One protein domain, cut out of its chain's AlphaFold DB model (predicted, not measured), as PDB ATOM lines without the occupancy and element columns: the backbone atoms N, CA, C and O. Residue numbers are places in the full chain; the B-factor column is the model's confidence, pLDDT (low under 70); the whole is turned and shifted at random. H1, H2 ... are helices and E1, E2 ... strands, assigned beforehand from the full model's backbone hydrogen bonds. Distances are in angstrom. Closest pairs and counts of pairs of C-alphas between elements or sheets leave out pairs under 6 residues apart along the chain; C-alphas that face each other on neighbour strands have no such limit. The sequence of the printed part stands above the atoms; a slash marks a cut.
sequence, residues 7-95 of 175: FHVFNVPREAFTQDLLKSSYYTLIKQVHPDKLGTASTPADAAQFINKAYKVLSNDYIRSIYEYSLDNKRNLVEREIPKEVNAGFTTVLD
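Overview. This is residues 7 to 95 of the 175 residues of the protein "J domain-containing protein" of Nematocida parisii (strain ERTm3) (UniProt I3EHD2). A small antiparallel hairpin of two strands, E1 and E2, packs on one side of the long helix H3, while H1 lies side by side with H3 on another; residues 7 to 11 sit in the angle between H1 and the hairpin. H4 stands across one end of H3 and reaches the hairpin, and the short H2 with its loops lies at the far end. The printed part has 89 residues, with four named helices and then two named strands, in the order H1, H2, H3, H4, E1, E2; the class is mixed, helices and strands. The whole is compact, with a radius of gyration of the C-alphas of 13.3 A, but elongated in outline, spanning 41 by 27 by 17 A.

Arrangement. The sheet is the hairpin of E1, residues 77 to 82, and E2, residues 89 to 94, antiparallel with 144 degrees between their directions. N 80 and O 91 are within hydrogen-bond range at 2.8 A, as are N 93 and O 78 at 2.9 A. H3, residues 44 to 59, comes nearest E1 with the C-alphas of Phe 50 and Ile 82, 7.7 A apart. H3 is the hub, touching the three other helices. H1, residues 19 to 30, touches it at a shallow tilt of 4 degrees, opposite ways; their closest C-alphas are those of Ile 30 and Ala 48, 6.2 A apart. H4, residues 61 to 73, touches H3 only at the corner, about perpendicular at 89 degrees, the closest C-alphas being those of Leu 58 and Arg 64, at 4.7 A. The closest C-alphas of H4 and E2 are those of Tyr 67 and Leu 94, 6.3 A apart. H2, residues 35 to 38, only just touches H3, with 3 pairs of C-alphas within 8 A, and only at the corner; Pro 35 and Pro 44 have the closest C-alphas, 5.7 A apart. H1 is apart from H4 and from both strands. In H1, H3 and H4 every O i to N i+4 pair is within hydrogen-bond range; H2 is too short for such a pair.

Along the chain. E1 measures 14.9 A from first to last C-alpha and E2 16.9 A, ending at C-alpha 94 (-8.779, -30.619, 4.448). H3 measures 21.8 A, from C-alpha 44 at (10.679, -24.955, -5.048). H4 measures 18.2 A and H2 5.3 A. H1 measures 16.2 A and begins at C-alpha 19 (-11.698, -14.214, -5.228).

Size, cuts and confidence. The C-alphas of Thr 40 and Asn 73, the two farthest apart, are 41.6 A from each other. The printed part has no cut and no long link between named elements; residues 7 to 18 hold no named element. The mean pLDDT of the printed part is 86.8, and residues 34 to 44 are under 70.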
ATOM      1  N   PHE A   7      -6.400 -19.537   4.799       95.06
ATOM      2  CA  PHE A   7      -6.625 -18.090   4.732       95.06
ATOM      3  C   PHE A   7      -5.392 -17.298   5.202       95.06
ATOM      4  O   PHE A   7      -5.003 -16.328   4.556       95.06
ATOM      5  N   HIS A   8      -4.717 -17.767   6.259       92.56
ATOM      6  CA  HIS A   8      -3.477 -17.163   6.759       92.56
ATOM      7  C   HIS A   8      -2.302 -17.382   5.803       92.56
ATOM      8  O   HIS A   8      -1.511 -16.464   5.613       92.56
ATOM      9  N   VAL A   9      -2.221 -18.546   5.142       92.44
ATOM     10  CA  VAL A   9      -1.196 -18.814   4.109       92.44
ATOM     11  C   VAL A   9      -1.242 -17.754   3.009       92.44
ATOM     12  O   VAL A   9      -0.199 -17.279   2.573       92.44
ATOM     13  N   PHE A  10      -2.441 -17.342   2.593       93.50
ATOM     14  CA  PHE A  10      -2.620 -16.293   1.588       93.50
ATOM     15  C   PHE A  10      -2.728 -14.882   2.177       93.50
ATOM     16  O   PHE A  10      -2.954 -13.942   1.420       93.50
ATOM     17  N   ASN A  11      -2.584 -14.693   3.488       92.25
ATOM     18  CA  ASN A  11      -2.810 -13.399   4.139       92.25
ATOM     19  C   ASN A  11      -4.158 -12.753   3.732       92.25
ATOM     20  O   ASN A  11      -4.252 -11.547   3.507       92.25
ATOM     21  N   VAL A  12      -5.202 -13.576   3.576       93.19
ATOM     22  CA  VAL A  12      -6.560 -13.132   3.240       93.19
ATOM     23  C   VAL A  12      -7.439 -13.332   4.470       93.19
ATOM     24  O   VAL A  12      -7.635 -14.474   4.884       93.19
ATOM     25  N   PRO A  13      -8.016 -12.270   5.057       92.44
ATOM     26  CA  PRO A  13      -8.947 -12.424   6.166       92.44
ATOM     27  C   PRO A  13     -10.180 -13.216   5.725       92.44
ATOM     28  O   PRO A  13     -10.811 -12.876   4.725       92.44
ATOM     29  N   ARG A  14     -10.559 -14.250   6.485       91.81
ATOM     30  CA  ARG A  14     -11.726 -15.093   6.166       91.81
ATOM     31  C   ARG A  14     -13.019 -14.279   6.027       91.81
ATOM     32  O   ARG A  14     -13.803 -14.534   5.123       91.81
ATOM     33  N   GLU A  15     -13.225 -13.298   6.902       90.81
ATOM     34  CA  GLU A  15     -14.439 -12.465   6.930       90.81
ATOM     35  C   GLU A  15     -14.513 -11.464   5.770       90.81
ATOM     36  O   GLU A  15     -15.602 -11.073   5.366       90.81
ATOM     37  N   ALA A  16     -13.362 -11.088   5.207       91.31
ATOM     38  CA  ALA A  16     -13.255 -10.179   4.069       91.31
ATOM     39  C   ALA A  16     -12.865 -10.918   2.777       91.31
ATOM     40  O   ALA A  16     -12.341 -10.308   1.847       91.31
ATOM     41  N   PHE A  17     -13.058 -12.241   2.728       94.81
ATOM     42  CA  PHE A  17     -12.605 -13.059   1.611       94.81
ATOM     43  C   PHE A  17     -13.268 -12.631   0.294       94.81
ATOM     44  O   PHE A  17     -14.492 -12.584   0.185       94.81
ATOM     45  N   THR A  18     -12.450 -12.427  -0.741       95.81
ATOM     46  CA  THR A  18     -12.896 -12.301  -2.133       95.81
ATOM     47  C   THR A  18     -11.978 -13.106  -3.053       95.81
ATOM     48  O   THR A  18     -10.809 -13.352  -2.733       95.81
ATOM     49  N   GLN A  19     -12.494 -13.505  -4.219       95.38
ATOM     50  CA  GLN A  19     -11.698 -14.214  -5.228       95.38
ATOM     51  C   GLN A  19     -10.519 -13.364  -5.725       95.38
ATOM     52  O   GLN A  19      -9.425 -13.889  -5.923       95.38
ATOM     53  N   ASP A  20     -10.702 -12.049  -5.853       96.56
ATOM     54  CA  ASP A  20      -9.648 -11.136  -6.305       96.56
ATOM     55  C   ASP A  20      -8.515 -10.990  -5.285       96.56
ATOM     56  O   ASP A  20      -7.339 -10.970  -5.668       96.56
ATOM     57  N   LEU A  21      -8.840 -10.952  -3.986       96.50
ATOM     58  CA  LEU A  21      -7.838 -10.941  -2.916       96.50
ATOM     59  C   LEU A  21      -7.023 -12.238  -2.918       96.50
ATOM     60  O   LEU A  21      -5.790 -12.196  -2.900       96.50
ATOM     61  N   LEU A  22      -7.702 -13.386  -3.011       97.56
ATOM     62  CA  LEU A  22      -7.044 -14.689  -3.091       97.56
ATOM     63  C   LEU A  22      -6.128 -14.780  -4.316       97.56
ATOM     64  O   LEU A  22      -4.971 -15.180  -4.197       97.56
ATOM     65  N   LYS A  23      -6.631 -14.388  -5.490       97.19
ATOM     66  CA  LYS A  23      -5.892 -14.423  -6.756       97.19
ATOM     67  C   LYS A  23      -4.647 -13.537  -6.704       97.19
ATOM     68  O   LYS A  23      -3.566 -13.976  -7.093       97.19
ATOM     69  N   SER A  24      -4.775 -12.321  -6.175       96.12
ATOM     70  CA  SER A  24      -3.656 -11.381  -6.022       96.12
ATOM     71  C   SER A  24      -2.568 -11.922  -5.087       96.12
ATOM     72  O   SER A  24      -1.376 -11.855  -5.405       96.12
ATOM     73  N   SER A  25      -2.973 -12.521  -3.965       95.44
ATOM     74  CA  SER A  25      -2.047 -13.155  -3.024       95.44
ATOM     75  C   SER A  25      -1.350 -14.377  -3.630       95.44
ATOM     76  O   SER A  25      -0.123 -14.477  -3.595       95.44
ATOM     77  N   TYR A  26      -2.105 -15.258  -4.291       95.94
ATOM     78  CA  TYR A  26      -1.567 -16.422  -4.993       95.94
ATOM     79  C   TYR A  26      -0.477 -16.043  -6.001       95.94
ATOM     80  O   TYR A  26       0.605 -16.628  -5.978       95.94
ATOM     81  N   TYR A  27      -0.716 -15.035  -6.849       94.62
ATOM     82  CA  TYR A  27       0.295 -14.597  -7.815       94.62
ATOM     83  C   TYR A  27       1.543 -14.015  -7.154       94.62
ATOM     84  O   TYR A  27       2.636 -14.146  -7.706       94.62
ATOM     85  N   THR A  28       1.401 -13.375  -5.994       92.38
ATOM     86  CA  THR A  28       2.543 -12.882  -5.218       92.38
ATOM     87  C   THR A  28       3.383 -14.047  -4.700       92.38
ATOM     88  O   THR A  28       4.586 -14.086  -4.959       92.38
ATOM     89  N   LEU A  29       2.747 -15.030  -4.057       90.69
ATOM     90  CA  LEU A  29       3.422 -16.194  -3.477       90.69
ATOM     91  C   LEU A  29       4.070 -17.082  -4.544       90.69
ATOM     92  O   LEU A  29       5.244 -17.427  -4.439       90.69
ATOM     93  N   ILE A  30       3.350 -17.408  -5.623       90.06
ATOM     94  CA  ILE A  30       3.866 -18.319  -6.656       90.06
ATOM     95  C   ILE A  30       5.087 -17.736  -7.390       90.06
ATOM     96  O   ILE A  30       5.980 -18.469  -7.804       90.06
ATOM     97  N   LYS A  31       5.172 -16.401  -7.500       88.06
ATOM     98  CA  LYS A  31       6.331 -15.687  -8.066       88.06
ATOM     99  C   LYS A  31       7.552 -15.680  -7.149       88.06
ATOM    100  O   LYS A  31       8.639 -15.351  -7.629       88.06
ATOM    101  N   GLN A  32       7.387 -15.928  -5.852       83.38
ATOM    102  CA  GLN A  32       8.490 -16.013  -4.889       83.38
ATOM    103  C   GLN A  32       9.111 -17.408  -4.898       83.38
ATOM    104  O   GLN A  32      10.328 -17.529  -4.821       83.38
ATOM    105  N   VAL A  33       8.283 -18.436  -5.092       80.06
ATOM    106  CA  VAL A  33       8.713 -19.842  -5.115       80.06
ATOM    107  C   VAL A  33       9.051 -20.369  -6.515       80.06
ATOM    108  O   VAL A  33       9.224 -21.570  -6.696       80.06
ATOM    109  N   HIS A  34       9.117 -19.505  -7.533       67.31
ATOM    110  CA  HIS A  34       9.429 -19.943  -8.894       67.31
ATOM    111  C   HIS A  34      10.879 -20.465  -8.981       67.31
ATOM    112  O   HIS A  34      11.783 -19.770  -8.501       67.31
ATOM    113  N   PRO A  35      11.132 -21.626  -9.622       62.81
ATOM    114  CA  PRO A  35      12.464 -22.236  -9.711       62.81
ATOM    115  C   PRO A  35      13.562 -21.280 -10.203       62.81
ATOM    116  O   PRO A  35      14.665 -21.290  -9.662       62.81
ATOM    117  N   ASP A  36      13.235 -20.386 -11.144       63.00
ATOM    118  CA  ASP A  36      14.173 -19.386 -11.688       63.00
ATOM    119  C   ASP A  36      14.755 -18.426 -10.637       63.00
ATOM    120  O   ASP A  36      15.801 -17.828 -10.870       63.00
ATOM    121  N   LYS A  37      14.092 -18.248  -9.485       64.38
ATOM    122  CA  LYS A  37      14.557 -17.354  -8.412       64.38
ATOM    123  C   LYS A  37      15.297 -18.060  -7.281       64.38
ATOM    124  O   LYS A  37      16.027 -17.396  -6.553       64.38
ATOM    125  N   LEU A  38      15.093 -19.364  -7.106       60.88
ATOM    126  CA  LEU A  38      15.551 -20.099  -5.919       60.88
ATOM    127  C   LEU A  38      16.801 -20.958  -6.158       60.88
ATOM    128  O   LEU A  38      17.412 -21.436  -5.201       60.88
ATOM    129  N   GLY A  39      17.234 -21.111  -7.413       55.91
ATOM    130  CA  GLY A  39      18.368 -21.970  -7.751       55.91
ATOM    131  C   GLY A  39      18.089 -23.453  -7.466       55.91
ATOM    132  O   GLY A  39      17.045 -23.839  -6.945       55.91
ATOM    133  N   THR A  40      19.028 -24.322  -7.832       54.44
ATOM    134  CA  THR A  40      18.863 -25.791  -7.840       54.44
ATOM    135  C   THR A  40      18.916 -26.467  -6.460       54.44
ATOM    136  O   THR A  40      18.891 -27.694  -6.395       54.44
ATOM    137  N   ALA A  41      19.013 -25.707  -5.362       51.50
ATOM    138  CA  ALA A  41      19.359 -26.232  -4.033       51.50
ATOM    139  C   ALA A  41      18.200 -26.303  -3.021       51.50
ATOM    140  O   ALA A  41      18.369 -26.875  -1.948       51.50
ATOM    141  N   SER A  42      17.037 -25.731  -3.328       53.62
ATOM    142  CA  SER A  42      15.833 -25.840  -2.488       53.62
ATOM    143  C   SER A  42      14.825 -26.788  -3.143       53.62
ATOM    144  O   SER A  42      15.020 -27.231  -4.275       53.62
ATOM    145  N   THR A  43      13.703 -27.061  -2.482       62.62
ATOM    146  CA  THR A  43      12.548 -27.776  -3.048       62.62
ATOM    147  C   THR A  43      11.451 -26.806  -3.557       62.62
ATOM    148  O   THR A  43      10.308 -26.922  -3.106       62.62
ATOM    149  N   PRO A  44      11.705 -25.851  -4.499       62.19
ATOM    150  CA  PRO A  44      10.679 -24.955  -5.048       62.19
ATOM    151  C   PRO A  44       9.442 -25.689  -5.563       62.19
ATOM    152  O   PRO A  44       8.332 -25.162  -5.509       62.19
ATOM    153  N   ALA A  45       9.628 -26.919  -6.053       73.81
ATOM    154  CA  ALA A  45       8.550 -27.768  -6.536       73.81
ATOM    155  C   ALA A  45       7.517 -28.076  -5.439       73.81
ATOM    156  O   ALA A  45       6.318 -27.987  -5.703       73.81
ATOM    157  N   ASP A  46       7.957 -28.357  -4.210       81.44
ATOM    158  CA  ASP A  46       7.068 -28.685  -3.090       81.44
ATOM    159  C   ASP A  46       6.327 -27.440  -2.588       81.44
ATOM    160  O   ASP A  46       5.118 -27.486  -2.347       81.44
ATOM    161  N   ALA A  47       7.019 -26.296  -2.530       86.31
ATOM    162  CA  ALA A  47       6.431 -25.007  -2.177       86.31
ATOM    163  C   ALA A  47       5.357 -24.561  -3.182       86.31
ATOM    164  O   ALA A  47       4.225 -24.242  -2.804       86.31
ATOM    165  N   ALA A  48       5.673 -24.615  -4.477       88.62
ATOM    166  CA  ALA A  48       4.720 -24.316  -5.538       88.62
ATOM    167  C   ALA A  48       3.543 -25.302  -5.534       88.62
ATOM    168  O   ALA A  48       2.387 -24.894  -5.674       88.62
ATOM    169  N   GLN A  49       3.802 -26.599  -5.330       89.00
ATOM    170  CA  GLN A  49       2.742 -27.602  -5.255       89.00
ATOM    171  C   GLN A  49       1.806 -27.343  -4.068       89.00
ATOM    172  O   GLN A  49       0.584 -27.444  -4.224       89.00
ATOM    173  N   PHE A  50       2.351 -26.987  -2.906       90.94
ATOM    174  CA  PHE A  50       1.573 -26.623  -1.728       90.94
ATOM    175  C   PHE A  50       0.685 -25.400  -1.996       90.94
ATOM    176  O   PHE A  50      -0.530 -25.485  -1.799       90.94
ATOM    177  N   ILE A  51       1.251 -24.308  -2.527       92.69
ATOM    178  CA  ILE A  51       0.497 -23.090  -2.874       92.69
ATOM    179  C   ILE A  51      -0.628 -23.411  -3.865       92.69
ATOM    180  O   ILE A  51      -1.768 -22.993  -3.666       92.69
ATOM    181  N   ASN A  52      -0.347 -24.211  -4.896       93.31
ATOM    182  CA  ASN A  52      -1.343 -24.619  -5.888       93.31
ATOM    183  C   ASN A  52      -2.492 -25.426  -5.269       93.31
ATOM    184  O   ASN A  52      -3.659 -25.191  -5.588       93.31
ATOM    185  N   LYS A  53      -2.188 -26.379  -4.379       92.69
ATOM    186  CA  LYS A  53      -3.206 -27.173  -3.671       92.69
ATOM    187  C   LYS A  53      -4.054 -26.289  -2.751       92.69
ATOM    188  O   LYS A  53      -5.278 -26.383  -2.786       92.69
ATOM    189  N   ALA A  54      -3.417 -25.407  -1.984       94.19
ATOM    190  CA  ALA A  54      -4.096 -24.464  -1.100       94.19
ATOM    191  C   ALA A  54      -5.014 -23.507  -1.882       94.19
ATOM    192  O   ALA A  54      -6.167 -23.293  -1.502       94.19
ATOM    193  N   TYR A  55      -4.537 -22.993  -3.019       96.19
ATOM    194  CA  TYR A  55      -5.314 -22.123  -3.897       96.19
ATOM    195  C   TYR A  55      -6.533 -22.844  -4.471       96.19
ATOM    196  O   TYR A  55      -7.629 -22.292  -4.444       96.19
ATOM    197  N   LYS A  56      -6.390 -24.096  -4.934       94.38
ATOM    198  CA  LYS A  56      -7.525 -24.910  -5.417       94.38
ATOM    199  C   LYS A  56      -8.630 -25.069  -4.370       94.38
ATOM    200  O   LYS A  56      -9.804 -25.028  -4.728       94.38
ATOM    201  N   VAL A  57      -8.269 -25.225  -3.095       94.69
ATOM    202  CA  VAL A  57      -9.245 -25.332  -1.998       94.69
ATOM    203  C   VAL A  57     -10.022 -24.030  -1.814       94.69
ATOM    204  O   VAL A  57     -11.244 -24.068  -1.740       94.69
ATOM    205  N   LEU A  58      -9.340 -22.883  -1.751       96.00
ATOM    206  CA  LEU A  58     -10.001 -21.603  -1.468       96.00
ATOM    207  C   LEU A  58     -10.675 -20.965  -2.692       96.00
ATOM    208  O   LEU A  58     -11.638 -20.215  -2.532       96.00
ATOM    209  N   SER A  59     -10.187 -21.240  -3.902       96.38
ATOM    210  CA  SER A  59     -10.724 -20.658  -5.143       96.38
ATOM    211  C   SER A  59     -12.027 -21.313  -5.591       96.38
ATOM    212  O   SER A  59     -12.867 -20.644  -6.185       96.38
ATOM    213  N   ASN A  60     -12.243 -22.592  -5.287       94.31
ATOM    214  CA  ASN A  60     -13.512 -23.247  -5.572       94.31
ATOM    215  C   ASN A  60     -14.510 -22.980  -4.438       94.31
ATOM    216  O   ASN A  60     -14.260 -23.346  -3.293       94.31
ATOM    217  N   ASP A  61     -15.654 -22.377  -4.755       94.25
ATOM    218  CA  ASP A  61     -16.655 -21.975  -3.759       94.25
ATOM    219  C   ASP A  61     -17.184 -23.143  -2.912       94.25
ATOM    220  O   ASP A  61     -17.337 -23.006  -1.694       94.25
ATOM    221  N   TYR A  62     -17.437 -24.296  -3.536       93.81
ATOM    222  CA  TYR A  62     -17.924 -25.483  -2.839       93.81
ATOM    223  C   TYR A  62     -16.846 -26.052  -1.910       93.81
ATOM    224  O   TYR A  62     -17.087 -26.239  -0.718       93.81
ATOM    225  N   ILE A  63     -15.629 -26.261  -2.424       92.81
ATOM    226  CA  ILE A  63     -14.516 -26.807  -1.633       92.81
ATOM    227  C   ILE A  63     -14.143 -25.847  -0.493       92.81
ATOM    228  O   ILE A  63     -13.932 -26.296   0.637       92.81
ATOM    229  N   ARG A  64     -14.138 -24.532  -0.741       95.00
ATOM    230  CA  ARG A  64     -13.938 -23.511   0.294       95.00
ATOM    231  C   ARG A  64     -15.011 -23.609   1.370       95.00
ATOM    232  O   ARG A  64     -14.669 -23.596   2.545       95.00
ATOM    233  N   SER A  65     -16.280 -23.756   0.997       94.31
ATOM    234  CA  SER A  65     -17.381 -23.868   1.966       94.31
ATOM    235  C   SER A  65     -17.265 -25.127   2.829       94.31
ATOM    236  O   SER A  65     -17.484 -25.068   4.038       94.31
ATOM    237  N   ILE A  66     -16.832 -26.249   2.244       93.06
ATOM    238  CA  ILE A  66     -16.492 -27.468   2.992       93.06
ATOM    239  C   ILE A  66     -15.341 -27.206   3.969       93.06
ATOM    240  O   ILE A  66     -15.415 -27.614   5.129       93.06
ATOM    241  N   TYR A  67     -14.286 -26.514   3.534       93.81
ATOM    242  CA  TYR A  67     -13.156 -26.157   4.393       93.81
ATOM    243  C   TYR A  67     -13.565 -25.238   5.547       93.81
ATOM    244  O   TYR A  67     -13.224 -25.499   6.695       93.81
ATOM    245  N   GLU A  68     -14.362 -24.210   5.276       93.62
ATOM    246  CA  GLU A  68     -14.914 -23.315   6.291       93.62
ATOM    247  C   GLU A  68     -15.772 -24.059   7.321       93.62
ATOM    248  O   GLU A  68     -15.565 -23.898   8.524       93.62
ATOM    249  N   TYR A  69     -16.675 -24.932   6.866       93.19
ATOM    250  CA  TYR A  69     -17.464 -25.790   7.751       93.19
ATOM    251  C   TYR A  69     -16.567 -26.695   8.608       93.19
ATOM    252  O   TYR A  69     -16.804 -26.871   9.803       93.19
ATOM    253  N   SER A  70     -15.516 -27.253   8.006       91.94
ATOM    254  CA  SER A  70     -14.531 -28.106   8.680       91.94
ATOM    255  C   SER A  70     -13.801 -27.363   9.795       91.94
ATOM    256  O   SER A  70     -13.656 -27.909  10.888       91.94
ATOM    257  N   LEU A  71     -13.399 -26.110   9.545       92.31
ATOM    258  CA  LEU A  71     -12.786 -25.220  10.536       92.31
ATOM    259  C   LEU A  71     -13.733 -24.941  11.705       92.31
ATOM    260  O   LEU A  71     -13.335 -25.089  12.860       92.31
ATOM    261  N   ASP A  72     -14.988 -24.598  11.413       92.12
ATOM    262  CA  ASP A  72     -15.972 -24.240  12.440       92.12
ATOM    263  C   ASP A  72     -16.357 -25.436  13.325       92.12
ATOM    264  O   ASP A  72     -16.625 -25.277  14.515       92.12
ATOM    265  N   ASN A  73     -16.342 -26.647  12.761       90.88
ATOM    266  CA  ASN A  73     -16.784 -27.870  13.436       90.88
ATOM    267  C   ASN A  73     -15.636 -28.799  13.862       90.88
ATOM    268  O   ASN A  73     -15.898 -29.856  14.438       90.88
ATOM    269  N   LYS A  74     -14.377 -28.436  13.577       89.62
ATOM    270  CA  LYS A  74     -13.168 -29.246  13.824       89.62
ATOM    271  C   LYS A  74     -13.265 -30.666  13.245       89.62
ATOM    272  O   LYS A  74     -12.918 -31.646  13.903       89.62
ATOM    273  N   ARG A  75     -13.765 -30.784  12.013       86.81
ATOM    274  CA  ARG A  75     -13.963 -32.069  11.315       86.81
ATOM    275  C   ARG A  75     -13.073 -32.165  10.094       86.81
ATOM    276  O   ARG A  75     -12.945 -31.188   9.377       86.81
ATOM    277  N   ASN A  76     -12.548 -33.356   9.813       86.31
ATOM    278  CA  ASN A  76     -11.828 -33.646   8.569       86.31
ATOM    279  C   ASN A  76     -10.661 -32.679   8.269       86.31
ATOM    280  O   ASN A  76     -10.449 -32.265   7.129       86.31
ATOM    281  N   LEU A  77      -9.934 -32.288   9.317       88.81
ATOM    282  CA  LEU A  77      -8.761 -31.427   9.232       88.81
ATOM    283  C   LEU A  77      -7.517 -32.203   9.647       88.81
ATOM    284  O   LEU A  77      -7.561 -33.001  10.585       88.81
ATOM    285  N   VAL A  78      -6.409 -31.911   8.979       90.31
ATOM    286  CA  VAL A  78      -5.064 -32.350   9.365       90.31
ATOM    287  C   VAL A  78      -4.106 -31.174   9.310       90.31
ATOM    288  O   VAL A  78      -4.271 -30.260   8.497       90.31
ATOM    289  N   GLU A  79      -3.096 -31.198  10.167       90.75
ATOM    290  CA  GLU A  79      -2.004 -30.235  10.113       90.75
ATOM    291  C   GLU A  79      -0.990 -30.647   9.046       90.75
ATOM    292  O   GLU A  79      -0.662 -31.825   8.876       90.75
ATOM    293  N   ARG A  80      -0.506 -29.661   8.298       89.31
ATOM    294  CA  ARG A  80       0.569 -29.811   7.321       89.31
ATOM    295  C   ARG A  80       1.606 -28.734   7.561       89.31
ATOM    296  O   ARG A  80       1.259 -27.583   7.823       89.31
ATOM    297  N   GLU A  81       2.868 -29.125   7.453       88.50
ATOM    298  CA  GLU A  81       3.977 -28.181   7.465       88.50
ATOM    299  C   GLU A  81       3.886 -27.284   6.228       88.50
ATOM    300  O   GLU A  81       3.618 -27.750   5.115       88.50
ATOM    301  N   ILE A  82       4.055 -25.984   6.442       86.00
ATOM    302  CA  ILE A  82       4.141 -25.006   5.370       86.00
ATOM    303  C   ILE A  82       5.600 -24.994   4.889       86.00
ATOM    304  O   ILE A  82       6.510 -24.856   5.712       86.00
ATOM    305  N   PRO A  83       5.846 -25.113   3.572       85.88
ATOM    306  CA  PRO A  83       7.190 -25.006   3.019       85.88
ATOM    307  C   PRO A  83       7.877 -23.705   3.449       85.88
ATOM    308  O   PRO A  83       7.262 -22.632   3.445       85.88
ATOM    309  N   LYS A  84       9.158 -23.800   3.821       82.62
ATOM    310  CA  LYS A  84       9.937 -22.697   4.416       82.62
ATOM    311  C   LYS A  84      10.012 -21.469   3.512       82.62
ATOM    312  O   LYS A  84      10.111 -20.352   4.003       82.62
ATOM    313  N   GLU A  85       9.940 -21.683   2.205       81.00
ATOM    314  CA  GLU A  85       9.959 -20.657   1.166       81.00
ATOM    315  C   GLU A  85       8.670 -19.817   1.126       81.00
ATOM    316  O   GLU A  85       8.648 -18.767   0.488       81.00
ATOM    317  N   VAL A  86       7.597 -20.273   1.786       77.38
ATOM    318  CA  VAL A  86       6.304 -19.577   1.877       77.38
ATOM    319  C   VAL A  86       6.167 -18.905   3.239       77.38
ATOM    320  O   VAL A  86       6.019 -17.690   3.321       77.38
ATOM    321  N   ASN A  87       6.205 -19.701   4.310       76.06
ATOM    322  CA  ASN A  87       6.207 -19.250   5.700       76.06
ATOM    323  C   ASN A  87       6.553 -20.461   6.580       76.06
ATOM    324  O   ASN A  87       5.890 -21.484   6.464       76.06
ATOM    325  N   ALA A  88       7.568 -20.395   7.438       71.56
ATOM    326  CA  ALA A  88       7.899 -21.529   8.300       71.56
ATOM    327  C   ALA A  88       6.803 -21.731   9.365       71.56
ATOM    328  O   ALA A  88       6.518 -20.825  10.145       71.56
ATOM    329  N   GLY A  89       6.194 -22.918   9.420       85.25
ATOM    330  CA  GLY A  89       5.166 -23.237  10.414       85.25
ATOM    331  C   GLY A  89       4.214 -24.342   9.964       85.25
ATOM    332  O   GLY A  89       4.548 -25.156   9.108       85.25
ATOM    333  N   PHE A  90       3.009 -24.351  10.535       87.81
ATOM    334  CA  PHE A  90       1.956 -25.312  10.210       87.81
ATOM    335  C   PHE A  90       0.672 -24.610   9.777       87.81
ATOM    336  O   PHE A  90       0.365 -23.493  10.202       87.81
ATOM    337  N   THR A  91      -0.102 -25.295   8.940       91.69
ATOM    338  CA  THR A  91      -1.465 -24.906   8.593       91.69
ATOM    339  C   THR A  91      -2.402 -26.102   8.646       91.69
ATOM    340  O   THR A  91      -1.998 -27.244   8.424       91.69
ATOM    341  N   THR A  92      -3.676 -25.837   8.898       91.75
ATOM    342  CA  THR A  92      -4.742 -26.832   8.803       91.75
ATOM    343  C   THR A  92      -5.253 -26.914   7.372       91.75
ATOM    344  O   THR A  92      -5.636 -25.910   6.767       91.75
ATOM    345  N   VAL A  93      -5.304 -28.126   6.829       90.88
ATOM    346  CA  VAL A  93      -5.866 -28.414   5.503       90.88
ATOM    347  C   VAL A  93      -6.986 -29.439   5.615       90.88
ATOM    348  O   VAL A  93      -7.075 -30.164   6.606       90.88
ATOM    349  N   LEU A  94      -7.829 -29.518   4.582       87.75
ATOM    350  CA  LEU A  94      -8.779 -30.619   4.448       87.75
ATOM    351  C   LEU A  94      -8.031 -31.947   4.339       87.75
ATOM    352  O   LEU A  94      -7.160 -32.113   3.483       87.75
ATOM    353  N   ASP A  95      -8.421 -32.902   5.173       84.50
ATOM    354  CA  ASP A  95      -8.031 -34.294   5.013       84.50
ATOM    355  C   ASP A  95      -8.858 -34.900   3.871       84.50
ATOM    356  O   ASP A  95     -10.044 -35.191   4.010       84.50
TER     357      ASP A  95